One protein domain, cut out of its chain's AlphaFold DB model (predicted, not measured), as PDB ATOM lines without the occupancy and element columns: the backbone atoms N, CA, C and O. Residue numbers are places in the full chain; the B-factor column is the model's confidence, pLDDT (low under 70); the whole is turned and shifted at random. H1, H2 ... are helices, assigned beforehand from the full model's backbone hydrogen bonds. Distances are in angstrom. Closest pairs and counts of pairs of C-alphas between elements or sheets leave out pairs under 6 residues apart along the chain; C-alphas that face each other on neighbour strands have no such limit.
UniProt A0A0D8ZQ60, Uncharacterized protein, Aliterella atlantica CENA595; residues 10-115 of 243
ATOM      1  N   SER A  10      29.173  21.674  -8.485       92.69
ATOM      2  CA  SER A  10      29.362  22.999  -7.883       92.69
ATOM      3  C   SER A  10      28.063  23.793  -7.762       92.69
ATOM      4  O   SER A  10      27.840  24.452  -6.746       92.69
ATOM      5  N   THR A  11      27.203  23.722  -8.776       94.75
ATOM      6  CA  THR A  11      25.936  24.450  -8.805       94.75
ATOM      7  C   THR A  11      24.921  23.838  -7.852       94.75
ATOM      8  O   THR A  11      24.283  24.587  -7.117       94.75
ATOM      9  N   CYS A  12      24.840  22.510  -7.750       94.62
ATOM     10  CA  CYS A  12      23.994  21.838  -6.763       94.62
ATOM     11  C   CYS A  12      24.308  22.313  -5.336       94.62
ATOM     12  O   CYS A  12      23.438  22.837  -4.638       94.62
ATOM     13  N   TYR A  13      25.572  22.234  -4.910       94.62
ATOM     14  CA  TYR A  13      25.963  22.659  -3.560       94.62
ATOM     15  C   TYR A  13      25.781  24.161  -3.342       94.62
ATOM     16  O   TYR A  13      25.443  24.598  -2.238       94.62
ATOM     17  N   TYR A  14      25.963  24.961  -4.393       94.94
ATOM     18  CA  TYR A  14      25.686  26.386  -4.323       94.94
ATOM     19  C   TYR A  14      24.196  26.682  -4.122       94.94
ATOM     20  O   TYR A  14      23.854  27.514  -3.284       94.94
ATOM     21  N   ILE A  15      23.314  25.962  -4.823       94.94
ATOM     22  CA  ILE A  15      21.862  26.031  -4.626       94.94
ATOM     23  C   ILE A  15      21.513  25.688  -3.177       94.94
ATOM     24  O   ILE A  15      20.815  26.455  -2.519       94.94
ATOM     25  N   ARG A  16      22.058  24.599  -2.621       95.44
ATOM     26  CA  ARG A  16      21.852  24.277  -1.198       95.44
ATOM     27  C   ARG A  16      22.284  25.424  -0.287       95.44
ATOM     28  O   ARG A  16      21.558  25.768   0.639       95.44
ATOM     29  N   LYS A  17      23.442  26.037  -0.548       94.00
ATOM     30  CA  LYS A  17      23.943  27.162   0.251       94.00
ATOM     31  C   LYS A  17      22.964  28.341   0.263       94.00
ATOM     32  O   LYS A  17      22.705  28.872   1.339       94.00
ATOM     33  N   ILE A  18      22.431  28.753  -0.889       92.12
ATOM     34  CA  ILE A  18      21.471  29.872  -0.947       92.12
ATOM     35  C   ILE A  18      20.127  29.502  -0.303       92.12
ATOM     36  O   ILE A  18      19.557  30.317   0.412       92.12
ATOM     37  N   LEU A  19      19.665  28.254  -0.465       92.50
ATOM     38  CA  LEU A  19      18.436  27.776   0.174       92.50
ATOM     39  C   LEU A  19      18.572  27.754   1.703       92.50
ATOM     40  O   LEU A  19      17.648  28.164   2.395       92.50
ATOM     41  N   LEU A  20      19.730  27.344   2.237       92.56
ATOM     42  CA  LEU A  20      20.010  27.370   3.678       92.56
ATOM     43  C   LEU A  20      19.964  28.790   4.256       92.56
ATOM     44  O   LEU A  20      19.507  28.972   5.379       92.56
ATOM     45  N   GLN A  21      20.423  29.792   3.501       89.62
ATOM     46  CA  GLN A  21      20.433  31.187   3.953       89.62
ATOM     47  C   GLN A  21      19.027  31.775   4.110       89.62
ATOM     48  O   GLN A  21      18.851  32.667   4.932       89.62
ATOM     49  N   GLN A  22      18.052  31.277   3.345       87.88
ATOM     50  CA  GLN A  22      16.679  31.794   3.303       87.88
ATOM     51  C   GLN A  22      15.635  30.710   3.613       87.88
ATOM     52  O   GLN A  22      14.493  30.778   3.160       87.88
ATOM     53  N   ALA A  23      16.016  29.677   4.370       87.88
ATOM     54  CA  ALA A  23      15.169  28.503   4.573       87.88
ATOM     55  C   ALA A  23      13.831  28.852   5.245       87.88
ATOM     56  O   ALA A  23      12.796  28.324   4.844       87.88
ATOM     57  N   GLU A  24      13.835  29.747   6.235       88.25
ATOM     58  CA  GLU A  24      12.614  30.169   6.935       88.25
ATOM     59  C   GLU A  24      11.665  30.955   6.025       88.25
ATOM     60  O   GLU A  24      10.462  30.691   6.018       88.25
ATOM     61  N   ASP A  25      12.202  31.831   5.179       86.62
ATOM     62  CA  ASP A  25      11.410  32.585   4.208       86.62
ATOM     63  C   ASP A  25      10.776  31.655   3.169       86.62
ATOM     64  O   ASP A  25       9.594  31.780   2.844       86.62
ATOM     65  N   ILE A  26      11.524  30.661   2.681       87.38
ATOM     66  CA  ILE A  26      10.997  29.672   1.731       87.38
ATOM     67  C   ILE A  26       9.915  28.810   2.398       87.38
ATOM     68  O   ILE A  26       8.860  28.588   1.802       87.38
ATOM     69  N   LYS A  27      10.121  28.369   3.648       90.38
ATOM     70  CA  LYS A  27       9.088  27.652   4.420       90.38
ATOM     71  C   LYS A  27       7.820  28.489   4.554       90.38
ATOM     72  O   LYS A  27       6.725  27.964   4.357       90.38
ATOM     73  N   TRP A  28       7.964  29.780   4.847       88.38
ATOM     74  CA  TRP A  28       6.840  30.706   4.933       88.38
ATOM     75  C   TRP A  28       6.105  30.830   3.594       88.38
ATOM     76  O   TRP A  28       4.879  30.731   3.572       88.38
ATOM     77  N   ILE A  29       6.832  30.958   2.474       86.25
ATOM     78  CA  ILE A  29       6.246  31.007   1.123       86.25
ATOM     79  C   ILE A  29       5.420  29.752   0.843       86.25
ATOM     80  O   ILE A  29       4.327  29.874   0.293       86.25
ATOM     81  N   ILE A  30       5.904  28.569   1.228       87.94
ATOM     82  CA  ILE A  30       5.195  27.300   1.014       87.94
ATOM     83  C   ILE A  30       3.946  27.215   1.909       87.94
ATOM     84  O   ILE A  30       2.874  26.852   1.426       87.94
ATOM     85  N   ALA A  31       4.054  27.612   3.181       86.94
ATOM     86  CA  ALA A  31       3.007  27.464   4.200       86.94
ATOM     87  C   ALA A  31       1.828  28.452   4.091       86.94
ATOM     88  O   ALA A  31       0.867  28.352   4.859       86.94
ATOM     89  N   GLN A  32       1.880  29.417   3.170       85.31
ATOM     90  CA  GLN A  32       0.768  30.338   2.927       85.31
ATOM     91  C   GLN A  32      -0.536  29.595   2.566       85.31
ATOM     92  O   GLN A  32      -0.514  28.451   2.108       85.31
ATOM     93  N   LYS A  33      -1.689  30.249   2.770       81.75
ATOM     94  CA  LYS A  33      -3.018  29.645   2.526       81.75
ATOM     95  C   LYS A  33      -3.602  29.907   1.134       81.75
ATOM     96  O   LYS A  33      -4.352  29.078   0.646       81.75
ATOM     97  N   ALA A  34      -3.313  31.059   0.527       83.69
ATOM     98  CA  ALA A  34      -3.876  31.447  -0.773       83.69
ATOM     99  C   ALA A  34      -3.012  30.912  -1.921       83.69
ATOM    100  O   ALA A  34      -1.802  31.109  -1.882       83.69
ATOM    101  N   GLY A  35      -3.580  30.268  -2.940       86.50
ATOM    102  CA  GLY A  35      -2.818  29.547  -3.972       86.50
ATOM    103  C   GLY A  35      -1.948  28.403  -3.432       86.50
ATOM    104  O   GLY A  35      -2.092  27.990  -2.285       86.50
ATOM    105  N   PHE A  36      -0.998  27.930  -4.239       89.31
ATOM    106  CA  PHE A  36      -0.123  26.800  -3.906       89.31
ATOM    107  C   PHE A  36       1.306  26.986  -4.441       89.31
ATOM    108  O   PHE A  36       1.561  27.823  -5.308       89.31
ATOM    109  N   CYS A  37       2.246  26.190  -3.933       89.94
ATOM    110  CA  CYS A  37       3.592  26.044  -4.491       89.94
ATOM    111  C   CYS A  37       3.735  24.656  -5.114       89.94
ATOM    112  O   CYS A  37       3.146  23.697  -4.622       89.94
ATOM    113  N   VAL A  38       4.508  24.547  -6.197       88.62
ATOM    114  CA  VAL A  38       4.741  23.240  -6.832       88.62
ATOM    115  C   VAL A  38       5.712  22.404  -5.995       88.62
ATOM    116  O   VAL A  38       5.525  21.198  -5.865       88.62
ATOM    117  N   SER A  39       6.707  23.049  -5.379       90.56
ATOM    118  CA  SER A  39       7.600  22.402  -4.413       90.56
ATOM    119  C   SER A  39       6.991  22.351  -3.010       90.56
ATOM    120  O   SER A  39       6.379  23.319  -2.550       90.56
ATOM    121  N   SER A  40       7.202  21.229  -2.317       89.94
ATOM    122  CA  SER A  40       6.712  20.978  -0.957       89.94
ATOM    123  C   SER A  40       7.762  21.275   0.124       89.94
ATOM    124  O   SER A  40       8.948  21.468  -0.159       89.94
ATOM    125  N   LEU A  41       7.322  21.282   1.388       90.75
ATOM    126  CA  LEU A  41       8.220  21.371   2.546       90.75
ATOM    127  C   LEU A  41       9.140  20.150   2.656       90.75
ATOM    128  O   LEU A  41      10.318  20.318   2.968       90.75
ATOM    129  N   ASP A  42       8.630  18.952   2.367       91.06
ATOM    130  CA  ASP A  42       9.435  17.724   2.355       91.06
ATOM    131  C   ASP A  42      10.538  17.820   1.302       91.06
ATOM    132  O   ASP A  42      11.699  17.537   1.581       91.06
ATOM    133  N   PHE A  43      10.200  18.353   0.127       89.81
ATOM    134  CA  PHE A  43      11.173  18.549  -0.934       89.81
ATOM    135  C   PHE A  43      12.259  19.564  -0.553       89.81
ATOM    136  O   PHE A  43      13.446  19.351  -0.803       89.81
ATOM    137  N   LEU A  44      11.873  20.672   0.091       92.75
ATOM    138  CA  LEU A  44      12.841  21.621   0.639       92.75
ATOM    139  C   LEU A  44      13.761  20.930   1.650       92.75
ATOM    140  O   LEU A  44      14.971  21.121   1.592       92.75
ATOM    141  N   LYS A  45      13.214  20.110   2.550       92.81
ATOM    142  CA  LYS A  45      14.008  19.361   3.525       92.81
ATOM    143  C   LYS A  45      15.022  18.446   2.837       92.81
ATOM    144  O   LYS A  45      16.202  18.498   3.181       92.81
ATOM    145  N   ASP A  46      14.605  17.700   1.817       93.06
ATOM    146  CA  ASP A  46      15.496  16.833   1.043       93.06
ATOM    147  C   ASP A  46      16.617  17.632   0.361       93.06
ATOM    148  O   ASP A  46      17.786  17.242   0.412       93.06
ATOM    149  N   LEU A  47      16.320  18.808  -0.202       92.44
ATOM    150  CA  LEU A  47      17.351  19.684  -0.770       92.44
ATOM    151  C   LEU A  47      18.373  20.154   0.272       92.44
ATOM    152  O   LEU A  47      19.560  20.284  -0.043       92.44
ATOM    153  N   LEU A  48      17.945  20.408   1.508       92.12
ATOM    154  CA  LEU A  48      18.816  20.907   2.571       92.12
ATOM    155  C   LEU A  48      19.645  19.791   3.226       92.12
ATOM    156  O   LEU A  48      20.813  20.019   3.543       92.12
ATOM    157  N   GLU A  49      19.073  18.598   3.387       92.38
ATOM    158  CA  GLU A  49      19.627  17.534   4.238       92.38
ATOM    159  C   GLU A  49      20.163  16.320   3.462       92.38
ATOM    160  O   GLU A  49      20.993  15.581   3.994       92.38
ATOM    161  N   SER A  50      19.743  16.101   2.209       91.75
ATOM    162  CA  SER A  50      20.112  14.891   1.459       91.75
ATOM    163  C   SER A  50      21.620  14.771   1.220       91.75
ATOM    164  O   SER A  50      22.326  15.745   0.937       91.75
ATOM    165  N   VAL A  51      22.129  13.542   1.265       87.19
ATOM    166  CA  VAL A  51      23.508  13.232   0.863       87.19
ATOM    167  C   VAL A  51      23.660  13.290  -0.663       87.19
ATOM    168  O   VAL A  51      24.702  13.721  -1.147       87.19
ATOM    169  N   TYR A  52      22.610  12.924  -1.405       89.12
ATOM    170  CA  TYR A  52      22.576  12.855  -2.870       89.12
ATOM    171  C   TYR A  52      21.777  14.031  -3.440       89.12
ATOM    172  O   TYR A  52      20.647  13.885  -3.905       89.12
ATOM    173  N   LEU A  53      22.333  15.237  -3.332       91.81
ATOM    174  CA  LEU A  53      21.640  16.471  -3.712       91.81
ATOM    175  C   LEU A  53      21.324  16.531  -5.211       91.81
ATOM    176  O   LEU A  53      20.297  17.068  -5.618       91.81
ATOM    177  N   GLU A  54      22.221  16.003  -6.028       92.19
ATOM    178  CA  GLU A  54      22.132  15.999  -7.480       92.19
ATOM    179  C   GLU A  54      20.937  15.177  -7.953       92.19
ATOM    180  O   GLU A  54      20.200  15.640  -8.819       92.19
ATOM    181  N   ASP A  55      20.704  14.019  -7.331       91.25
ATOM    182  CA  ASP A  55      19.567  13.152  -7.642       91.25
ATOM    183  C   ASP A  55      18.248  13.814  -7.231       91.25
ATOM    184  O   ASP A  55      17.285  13.808  -7.996       91.25
ATOM    185  N   VAL A  56      18.217  14.458  -6.056       92.88
ATOM    186  CA  VAL A  56      17.044  15.217  -5.593       92.88
ATOM    187  C   VAL A  56      16.732  16.355  -6.571       92.88
ATOM    188  O   VAL A  56      15.604  16.478  -7.045       92.88
ATOM    189  N   LEU A  57      17.726  17.169  -6.939       92.81
ATOM    190  CA  LEU A  57      17.542  18.257  -7.907       92.81
ATOM    191  C   LEU A  57      17.163  17.745  -9.300       92.81
ATOM    192  O   LEU A  57      16.361  18.378  -9.984       92.81
ATOM    193  N   GLU A  58      17.706  16.612  -9.736       91.94
ATOM    194  CA  GLU A  58      17.328  16.008 -11.010       91.94
ATOM    195  C   GLU A  58      15.856  15.583 -11.008       91.94
ATOM    196  O   GLU A  58      15.124  15.960 -11.926       91.94
ATOM    197  N   GLN A  59      15.401  14.907  -9.951       91.19
ATOM    198  CA  GLN A  59      13.999  14.519  -9.772       91.19
ATOM    199  C   GLN A  59      13.064  15.734  -9.717       91.19
ATOM    200  O   GLN A  59      11.980  15.709 -10.308       91.19
ATOM    201  N   LEU A  60      13.485  16.827  -9.067       92.12
ATOM    202  CA  LEU A  60      12.734  18.086  -9.077       92.12
ATOM    203  C   LEU A  60      12.536  18.595 -10.495       92.12
ATOM    204  O   LEU A  60      11.420  18.905 -10.904       92.12
ATOM    205  N   LEU A  61      13.633  18.713 -11.239       92.31
ATOM    206  CA  LEU A  61      13.610  19.301 -12.568       92.31
ATOM    207  C   LEU A  61      12.842  18.419 -13.550       92.31
ATOM    208  O   LEU A  61      12.175  18.957 -14.424       92.31
ATOM    209  N   GLU A  62      12.872  17.097 -13.386       90.94
ATOM    210  CA  GLU A  62      12.017  16.168 -14.138       90.94
ATOM    211  C   GLU A  62      10.542  16.316 -13.787       90.94
ATOM    212  O   GLU A  62       9.678  16.223 -14.659       90.94
ATOM    213  N   THR A  63      10.250  16.596 -12.519       89.25
ATOM    214  CA  THR A  63       8.885  16.861 -12.081       89.25
ATOM    215  C   THR A  63       8.390  18.191 -12.632       89.25
ATOM    216  O   THR A  63       7.237  18.265 -13.037       89.25
ATOM    217  N   LEU A  64       9.212  19.241 -12.674       90.06
ATOM    218  CA  LEU A  64       8.799  20.584 -13.096       90.06
ATOM    219  C   LEU A  64       8.812  20.785 -14.618       90.06
ATOM    220  O   LEU A  64       7.968  21.518 -15.140       90.06
ATOM    221  N   TYR A  65       9.753  20.155 -15.322       90.56
ATOM    222  CA  TYR A  65      10.080  20.449 -16.717       90.56
ATOM    223  C   TYR A  65      10.104  19.181 -17.566       90.56
ATOM    224  O   TYR A  65      10.837  18.236 -17.281       90.56
ATOM    225  N   ILE A  66       9.339  19.179 -18.660       79.94
ATOM    226  CA  ILE A  66       9.187  18.008 -19.529       79.94
ATOM    227  C   ILE A  66       9.989  18.215 -20.822       79.94
ATOM    228  O   ILE A  66       9.985  19.286 -21.429       79.94
ATOM    229  N   GLY A  67      10.685  17.168 -21.272       78.62
ATOM    230  CA  GLY A  67      11.357  17.144 -22.574       78.62
ATOM    231  C   GLY A  67      12.482  18.176 -22.714       78.62
ATOM    232  O   GLY A  67      13.365  18.279 -21.862       78.62
ATOM    233  N   SER A  68      12.476  18.933 -23.817       74.75
ATOM    234  CA  SER A  68      13.535  19.898 -24.154       74.75
ATOM    235  C   SER A  68      13.606  21.101 -23.209       74.75
ATOM    236  O   SER A  68      14.639  21.767 -23.148       74.75
ATOM    237  N   GLU A  69      12.543  21.375 -22.451       84.19
ATOM    238  CA  GLU A  69      12.495  22.493 -21.505       84.19
ATOM    239  C   GLU A  69      13.439  22.279 -20.316       84.19
ATOM    240  O   GLU A  69      14.053  23.243 -19.856       84.19
ATOM    241  N   LYS A  70      13.630  21.024 -19.869       89.12
ATOM    242  CA  LYS A  70      14.525  20.679 -18.746       89.12
ATOM    243  C   LYS A  70      15.928  21.225 -18.985       89.12
ATOM    244  O   LYS A  70      16.478  21.907 -18.126       89.12
ATOM    245  N   SER A  71      16.497  20.981 -20.166       89.12
ATOM    246  CA  SER A  71      17.869  21.409 -20.452       89.12
ATOM    247  C   SER A  71      18.019  22.931 -20.509       89.12
ATOM    248  O   SER A  71      18.989  23.471 -19.979       89.12
ATOM    249  N   ALA A  72      17.029  23.637 -21.066       90.31
ATOM    250  CA  ALA A  72      17.030  25.097 -21.069       90.31
ATOM    251  C   ALA A  72      17.000  25.671 -19.641       90.31
ATOM    252  O   ALA A  72      17.700  26.643 -19.351       90.31
ATOM    253  N   GLN A  73      16.234  25.057 -18.729       91.81
ATOM    254  CA  GLN A  73      16.195  25.491 -17.331       91.81
ATOM    255  C   GLN A  73      17.457  25.106 -16.556       91.81
ATOM    256  O   GLN A  73      17.938  25.920 -15.775       91.81
ATOM    257  N   VAL A  74      18.056  23.940 -16.819       92.44
ATOM    258  CA  VAL A  74      19.377  23.573 -16.275       92.44
ATOM    259  C   VAL A  74      20.416  24.632 -16.653       92.44
ATOM    260  O   VAL A  74      21.074  25.189 -15.778       92.44
ATOM    261  N   GLU A  75      20.513  24.993 -17.936       92.38
ATOM    262  CA  GLU A  75      21.440  26.033 -18.395       92.38
ATOM    263  C   GLU A  75      21.136  27.400 -17.758       92.38
ATOM    264  O   GLU A  75      22.050  28.149 -17.397       92.38
ATOM    265  N   ARG A  76      19.851  27.735 -17.585       93.12
ATOM    266  CA  ARG A  76      19.431  28.964 -16.908       93.12
ATOM    267  C   ARG A  76      19.894  28.991 -15.451       93.12
ATOM    268  O   ARG A  76      20.456  30.000 -15.032       93.12
ATOM    269  N   ILE A  77      19.689  27.913 -14.696       94.56
ATOM    270  CA  ILE A  77      20.114  27.806 -13.292       94.56
ATOM    271  C   ILE A  77      21.631  27.967 -13.183       94.56
ATOM    272  O   ILE A  77      22.098  28.739 -12.347       94.56
ATOM    273  N   GLU A  78      22.396  27.301 -14.051       95.44
ATOM    274  CA  GLU A  78      23.858  27.424 -14.101       95.44
ATOM    275  C   GLU A  78      24.289  28.884 -14.298       95.44
ATOM    276  O   GLU A  78      25.093  29.426 -13.534       95.44
ATOM    277  N   LYS A  79      23.693  29.573 -15.279       94.81
ATOM    278  CA  LYS A  79      23.972  30.992 -15.544       94.81
ATOM    279  C   LYS A  79      23.599  31.890 -14.366       94.81
ATOM    280  O   LYS A  79      24.372  32.795 -14.040       94.81
ATOM    281  N   LEU A  80      22.451  31.657 -13.728       94.56
ATOM    282  CA  LEU A  80      22.007  32.422 -12.561       94.56
ATOM    283  C   LEU A  80      22.969  32.228 -11.382       94.56
ATOM    284  O   LEU A  80      23.413  33.213 -10.795       94.56
ATOM    285  N   CYS A  81      23.371  30.990 -11.088       94.44
ATOM    286  CA  CYS A  81      24.303  30.691 -10.000       94.44
ATOM    287  C   CYS A  81      25.675  31.333 -10.234       94.44
ATOM    288  O   CYS A  81      26.202  32.008  -9.348       94.44
ATOM    289  N   LEU A  82      26.226  31.208 -11.446       93.62
ATOM    290  CA  LEU A  82      27.483  31.859 -11.819       93.62
ATOM    291  C   LEU A  82      27.396  33.387 -11.725       93.62
ATOM    292  O   LEU A  82      28.345  34.035 -11.281       93.62
ATOM    293  N   SER A  83      26.272  33.976 -12.137       91.62
ATOM    294  CA  SER A  83      26.060  35.427 -12.064       91.62
ATOM    295  C   SER A  83      25.981  35.896 -10.614       91.62
ATOM    296  O   SER A  83      26.680  36.836 -10.241       91.62
ATOM    297  N   HIS A  84      25.232  35.179  -9.774       92.19
ATOM    298  CA  HIS A  84      25.146  35.456  -8.343       92.19
ATOM    299  C   HIS A  84      26.524  35.386  -7.665       92.19
ATOM    300  O   HIS A  84      26.875  36.266  -6.880       92.19
ATOM    301  N   GLN A  85      27.328  34.360  -7.959       91.19
ATOM    302  CA  GLN A  85      28.676  34.218  -7.393       91.19
ATOM    303  C   GLN A  85      29.602  35.364  -7.821       91.19
ATOM    304  O   GLN A  85      30.335  35.915  -6.998       91.19
ATOM    305  N   LYS A  86      29.551  35.759  -9.101       90.12
ATOM    306  CA  LYS A  86      30.345  36.878  -9.631       90.12
ATOM    307  C   LYS A  86      29.963  38.212  -8.999       90.12
ATOM    308  O   LYS A  86      30.852  39.023  -8.756       90.12
ATOM    309  N   LEU A  87      28.676  38.451  -8.753       88.12
ATOM    310  CA  LEU A  87      28.212  39.675  -8.097       88.12
ATOM    311  C   LEU A  87      28.673  39.739  -6.639       88.12
ATOM    312  O   LEU A  87      29.210  40.766  -6.231       88.12
ATOM    313  N   LEU A  88      28.583  38.628  -5.898       86.56
ATOM    314  CA  LEU A  88      29.129  38.548  -4.538       86.56
ATOM    315  C   LEU A  88      30.633  38.850  -4.499       86.56
ATOM    316  O   LEU A  88      31.088  39.585  -3.632       86.56
ATOM    317  N   ALA A  89      31.405  38.330  -5.457       84.75
ATOM    318  CA  ALA A  89      32.849  38.562  -5.518       84.75
ATOM    319  C   ALA A  89      33.229  40.021  -5.835       84.75
ATOM    320  O   ALA A  89      34.348  40.442  -5.548       84.75
ATOM    321  N   LYS A  90      32.322  40.794  -6.445       82.50
ATOM    322  CA  LYS A  90      32.579  42.176  -6.865       82.50
ATOM    323  C   LYS A  90      32.334  43.222  -5.769       82.50
ATOM    324  O   LYS A  90      32.676  44.373  -6.010       82.50
ATOM    325  N   ASN A  91      31.791  42.859  -4.596       66.31
ATOM    326  CA  ASN A  91      31.542  43.754  -3.443       66.31
ATOM    327  C   ASN A  91      30.815  45.083  -3.772       66.31
ATOM    328  O   ASN A  91      30.913  46.049  -3.016       66.31
ATOM    329  N   LEU A  92      30.103  45.162  -4.897       60.34
ATOM    330  CA  LEU A  92      29.394  46.369  -5.324       60.34
ATOM    331  C   LEU A  92      27.953  46.355  -4.808       60.34
ATOM    332  O   LEU A  92      27.383  45.297  -4.551       60.34
ATOM    333  N   SER A  93      27.381  47.551  -4.684       59.81
ATOM    334  CA  SER A  93      26.020  47.908  -4.258       59.81
ATOM    335  C   SER A  93      24.904  47.342  -5.161       59.81
ATOM    336  O   SER A  93      24.077  48.088  -5.672       59.81
ATOM    337  N   GLY A  94      24.898  46.026  -5.382       66.81
ATOM    338  CA  GLY A  94      23.935  45.274  -6.192       66.81
ATOM    339  C   GLY A  94      23.044  44.365  -5.345       66.81
ATOM    340  O   GLY A  94      22.756  43.242  -5.750       66.81
ATOM    341  N   ALA A  95      22.654  44.807  -4.145       76.88
ATOM    342  CA  ALA A  95      21.805  44.020  -3.247       76.88
ATOM    343  C   ALA A  95      20.478  43.625  -3.920       76.88
ATOM    344  O   ALA A  95      20.070  42.470  -3.839       76.88
ATOM    345  N   GLU A  96      19.864  44.549  -4.661       81.75
ATOM    346  CA  GLU A  96      18.626  44.301  -5.403       81.75
ATOM    347  C   GLU A  96      18.819  43.263  -6.523       81.75
ATOM    348  O   GLU A  96      18.052  42.309  -6.623       81.75
ATOM    349  N   GLU A  97      19.901  43.365  -7.304       85.06
ATOM    350  CA  GLU A  97      20.230  42.389  -8.354       85.06
ATOM    351  C   GLU A  97      20.520  40.990  -7.787       85.06
ATOM    352  O   GLU A  97      20.157  39.976  -8.388       85.06
ATOM    353  N   LEU A  98      21.160  40.908  -6.616       86.31
ATOM    354  CA  LEU A  98      21.397  39.635  -5.932       86.31
ATOM    355  C   LEU A  98      20.077  38.985  -5.509       86.31
ATOM    356  O   LEU A  98      19.870  37.801  -5.785       86.31
ATOM    357  N   LEU A  99      19.182  39.755  -4.888       85.69
ATOM    358  CA  LEU A  99      17.864  39.271  -4.475       85.69
ATOM    359  C   LEU A  99      17.010  38.864  -5.679       85.69
ATOM    360  O   LEU A  99      16.320  37.845  -5.628       85.69
ATOM    361  N   GLU A 100      17.098  39.603  -6.783       87.88
ATOM    362  CA  GLU A 100      16.457  39.256  -8.049       87.88
ATOM    363  C   GLU A 100      16.921  37.888  -8.559       87.88
ATOM    364  O   GLU A 100      16.104  37.012  -8.856       87.88
ATOM    365  N   ILE A 101      18.236  37.667  -8.620       90.25
ATOM    366  CA  ILE A 101      18.795  36.398  -9.090       90.25
ATOM    367  C   ILE A 101      18.405  35.250  -8.153       90.25
ATOM    368  O   ILE A 101      18.025  34.184  -8.637       90.25
ATOM    369  N   GLN A 102      18.451  35.455  -6.832       90.06
ATOM    370  CA  GLN A 102      17.984  34.456  -5.862       90.06
ATOM    371  C   GLN A 102      16.523  34.095  -6.100       90.06
ATOM    372  O   GLN A 102      16.191  32.916  -6.214       90.06
ATOM    373  N   ARG A 103      15.662  35.105  -6.251       88.94
ATOM    374  CA  ARG A 103      14.240  34.904  -6.518       88.94
ATOM    375  C   ARG A 103      14.023  34.095  -7.790       88.94
ATOM    376  O   ARG A 103      13.235  33.152  -7.780       88.94
ATOM    377  N   GLN A 104      14.746  34.407  -8.863       91.56
ATOM    378  CA  GLN A 104      14.665  33.636 -10.101       91.56
ATOM    379  C   GLN A 104      15.122  32.189  -9.915       91.56
ATOM    380  O   GLN A 104      14.475  31.292 -10.452       91.56
ATOM    381  N   ILE A 105      16.183  31.935  -9.142       93.00
ATOM    382  CA  ILE A 105      16.607  30.565  -8.828       93.00
ATOM    383  C   ILE A 105      15.495  29.833  -8.069       93.00
ATOM    384  O   ILE A 105      15.104  28.742  -8.475       93.00
ATOM    385  N   TYR A 106      14.920  30.441  -7.028       92.19
ATOM    386  CA  TYR A 106      13.825  29.843  -6.258       92.19
ATOM    387  C   TYR A 106      12.609  29.536  -7.132       92.19
ATOM    388  O   TYR A 106      12.028  28.456  -7.034       92.19
ATOM    389  N   TRP A 107      12.258  30.443  -8.044       92.69
ATOM    390  CA  TRP A 107      11.169  30.219  -8.985       92.69
ATOM    391  C   TRP A 107      11.464  29.063  -9.930       92.69
ATOM    392  O   TRP A 107      10.608  28.204 -10.096       92.69
ATOM    393  N   VAL A 108      12.658  28.974 -10.513       92.81
ATOM    394  CA  VAL A 108      12.997  27.834 -11.380       92.81
ATOM    395  C   VAL A 108      13.006  26.509 -10.588       92.81
ATOM    396  O   VAL A 108      12.708  25.453 -11.130       92.81
ATOM    397  N   LEU A 109      13.250  26.549  -9.279       92.56
ATOM    398  CA  LEU A 109      13.194  25.370  -8.407       92.56
ATOM    399  C   LEU A 109      11.787  25.016  -7.892       92.56
ATOM    400  O   LEU A 109      11.657  24.134  -7.048       92.56
ATOM    401  N   GLY A 110      10.730  25.690  -8.353       91.62
ATOM    402  CA  GLY A 110       9.353  25.361  -7.956       91.62
ATOM    403  C   GLY A 110       8.837  26.110  -6.724       91.62
ATOM    404  O   GLY A 110       7.670  25.960  -6.355       91.62
ATOM    405  N   PHE A 111       9.659  26.972  -6.112       91.00
ATOM    406  CA  PHE A 111       9.283  27.825  -4.976       91.00
ATOM    407  C   PHE A 111       8.637  29.142  -5.434       91.00
ATOM    408  O   PHE A 111       8.889  30.215  -4.886       91.00
ATOM    409  N   LYS A 112       7.808  29.071  -6.478       88.69
ATOM    410  CA  LYS A 112       6.921  30.158  -6.891       88.69
ATOM    411  C   LYS A 112       5.508  29.827  -6.446       88.69
ATOM    412  O   LYS A 112       5.057  28.690  -6.578       88.69
ATOM    413  N   ARG A 113       4.807  30.831  -5.930       87.94
ATOM    414  CA  ARG A 113       3.408  30.689  -5.557       87.94
ATOM    415  C   ARG A 113       2.511  30.987  -6.750       87.94
ATOM    416  O   ARG A 113       2.675  32.013  -7.407       87.94
ATOM    417  N   ILE A 114       1.596  30.068  -7.026       89.81
ATOM    418  CA  ILE A 114       0.632  30.135  -8.118       89.81
ATOM    419  C   ILE A 114      -0.755  30.259  -7.492       89.81
ATOM    420  O   ILE A 114      -1.166  29.411  -6.704       89.81
ATOM    421  N   THR A 115      -1.478  31.317  -7.847       90.62
ATOM    422  CA  THR A 115      -2.842  31.563  -7.369       90.62
ATOM    423  C   THR A 115      -3.760  31.671  -8.568       90.62
ATOM    424  O   THR A 115      -3.711  32.661  -9.287       90.62
TER     425      THR A 115
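Overview. This is residues 10 to 115 of the 243 residues of an uncharacterized protein of Aliterella atlantica CENA595 (UniProt A0A0D8ZQ60). The longest helix, H5, folds back into H6 as a helical hairpin, and H1 crosses one side of this hairpin. H3 and H4 pack on H1, H2 sits near H1 and H3, and the free turn of residues 89 to 94 sticks out at one end. The 106 printed residues hold six named helices, H1 to H6 in chain order, and no named strand, so the class is all helix. The whole is compact and rounded, with a radius of gyration of the C-alphas of 13.7 A and spans of 36 by 31 by 27 A.

Along the chain. Find C-alpha 68 at (13.535, 19.898, -24.154); from there H5, residues 68 to 89, runs 32.7 A to C-alpha 89 at (32.849, 38.562, -5.518). H6, residues 95 to 108, covers 20.1 A. H1, residues 10 to 21, starts at (29.362, 22.999, -7.883) and covers 16.9 A. H2 is residues 23 to 31, H3 41 to 49 and H4 53 to 64.

Arrangement. H5 and H6 touch as a hairpin at a shallow tilt of 23 degrees, opposite ways; their closest C-alphas, His 84 and Leu 98, are 6.1 A apart. The hub, H1, touches H5 at a steep tilt of 67 degrees, closest at C-alphas Thr 11 and Glu 78, 6.4 A. H1 also touches H3, at Arg 16 and Leu 48, C-alphas 5.9 A apart, and H4, at Cys 12 and Glu 54, 6.2 A. H3 and H4 touch only at the corner, at C-alphas Leu 47 and Leu 53, 6.1 A. H2 is close to H3 but not clearly touching, C-alphas Lys 27 and Leu 41 being 6.6 A apart. Every O i to N i+4 pair is within hydrogen-bond range in H1, H2, H3, H4 and H6; in H5 it is 17 of 18.

Size, cuts and confidence. The C-alphas farthest apart, Lys 33 and Lys 90, are 38.9 A apart. The printed part has no cut and no long link. Residues 36 to 37 pair antiparallel with 113 to 114. Look for pLDDT under 70 at residues 91 to 94.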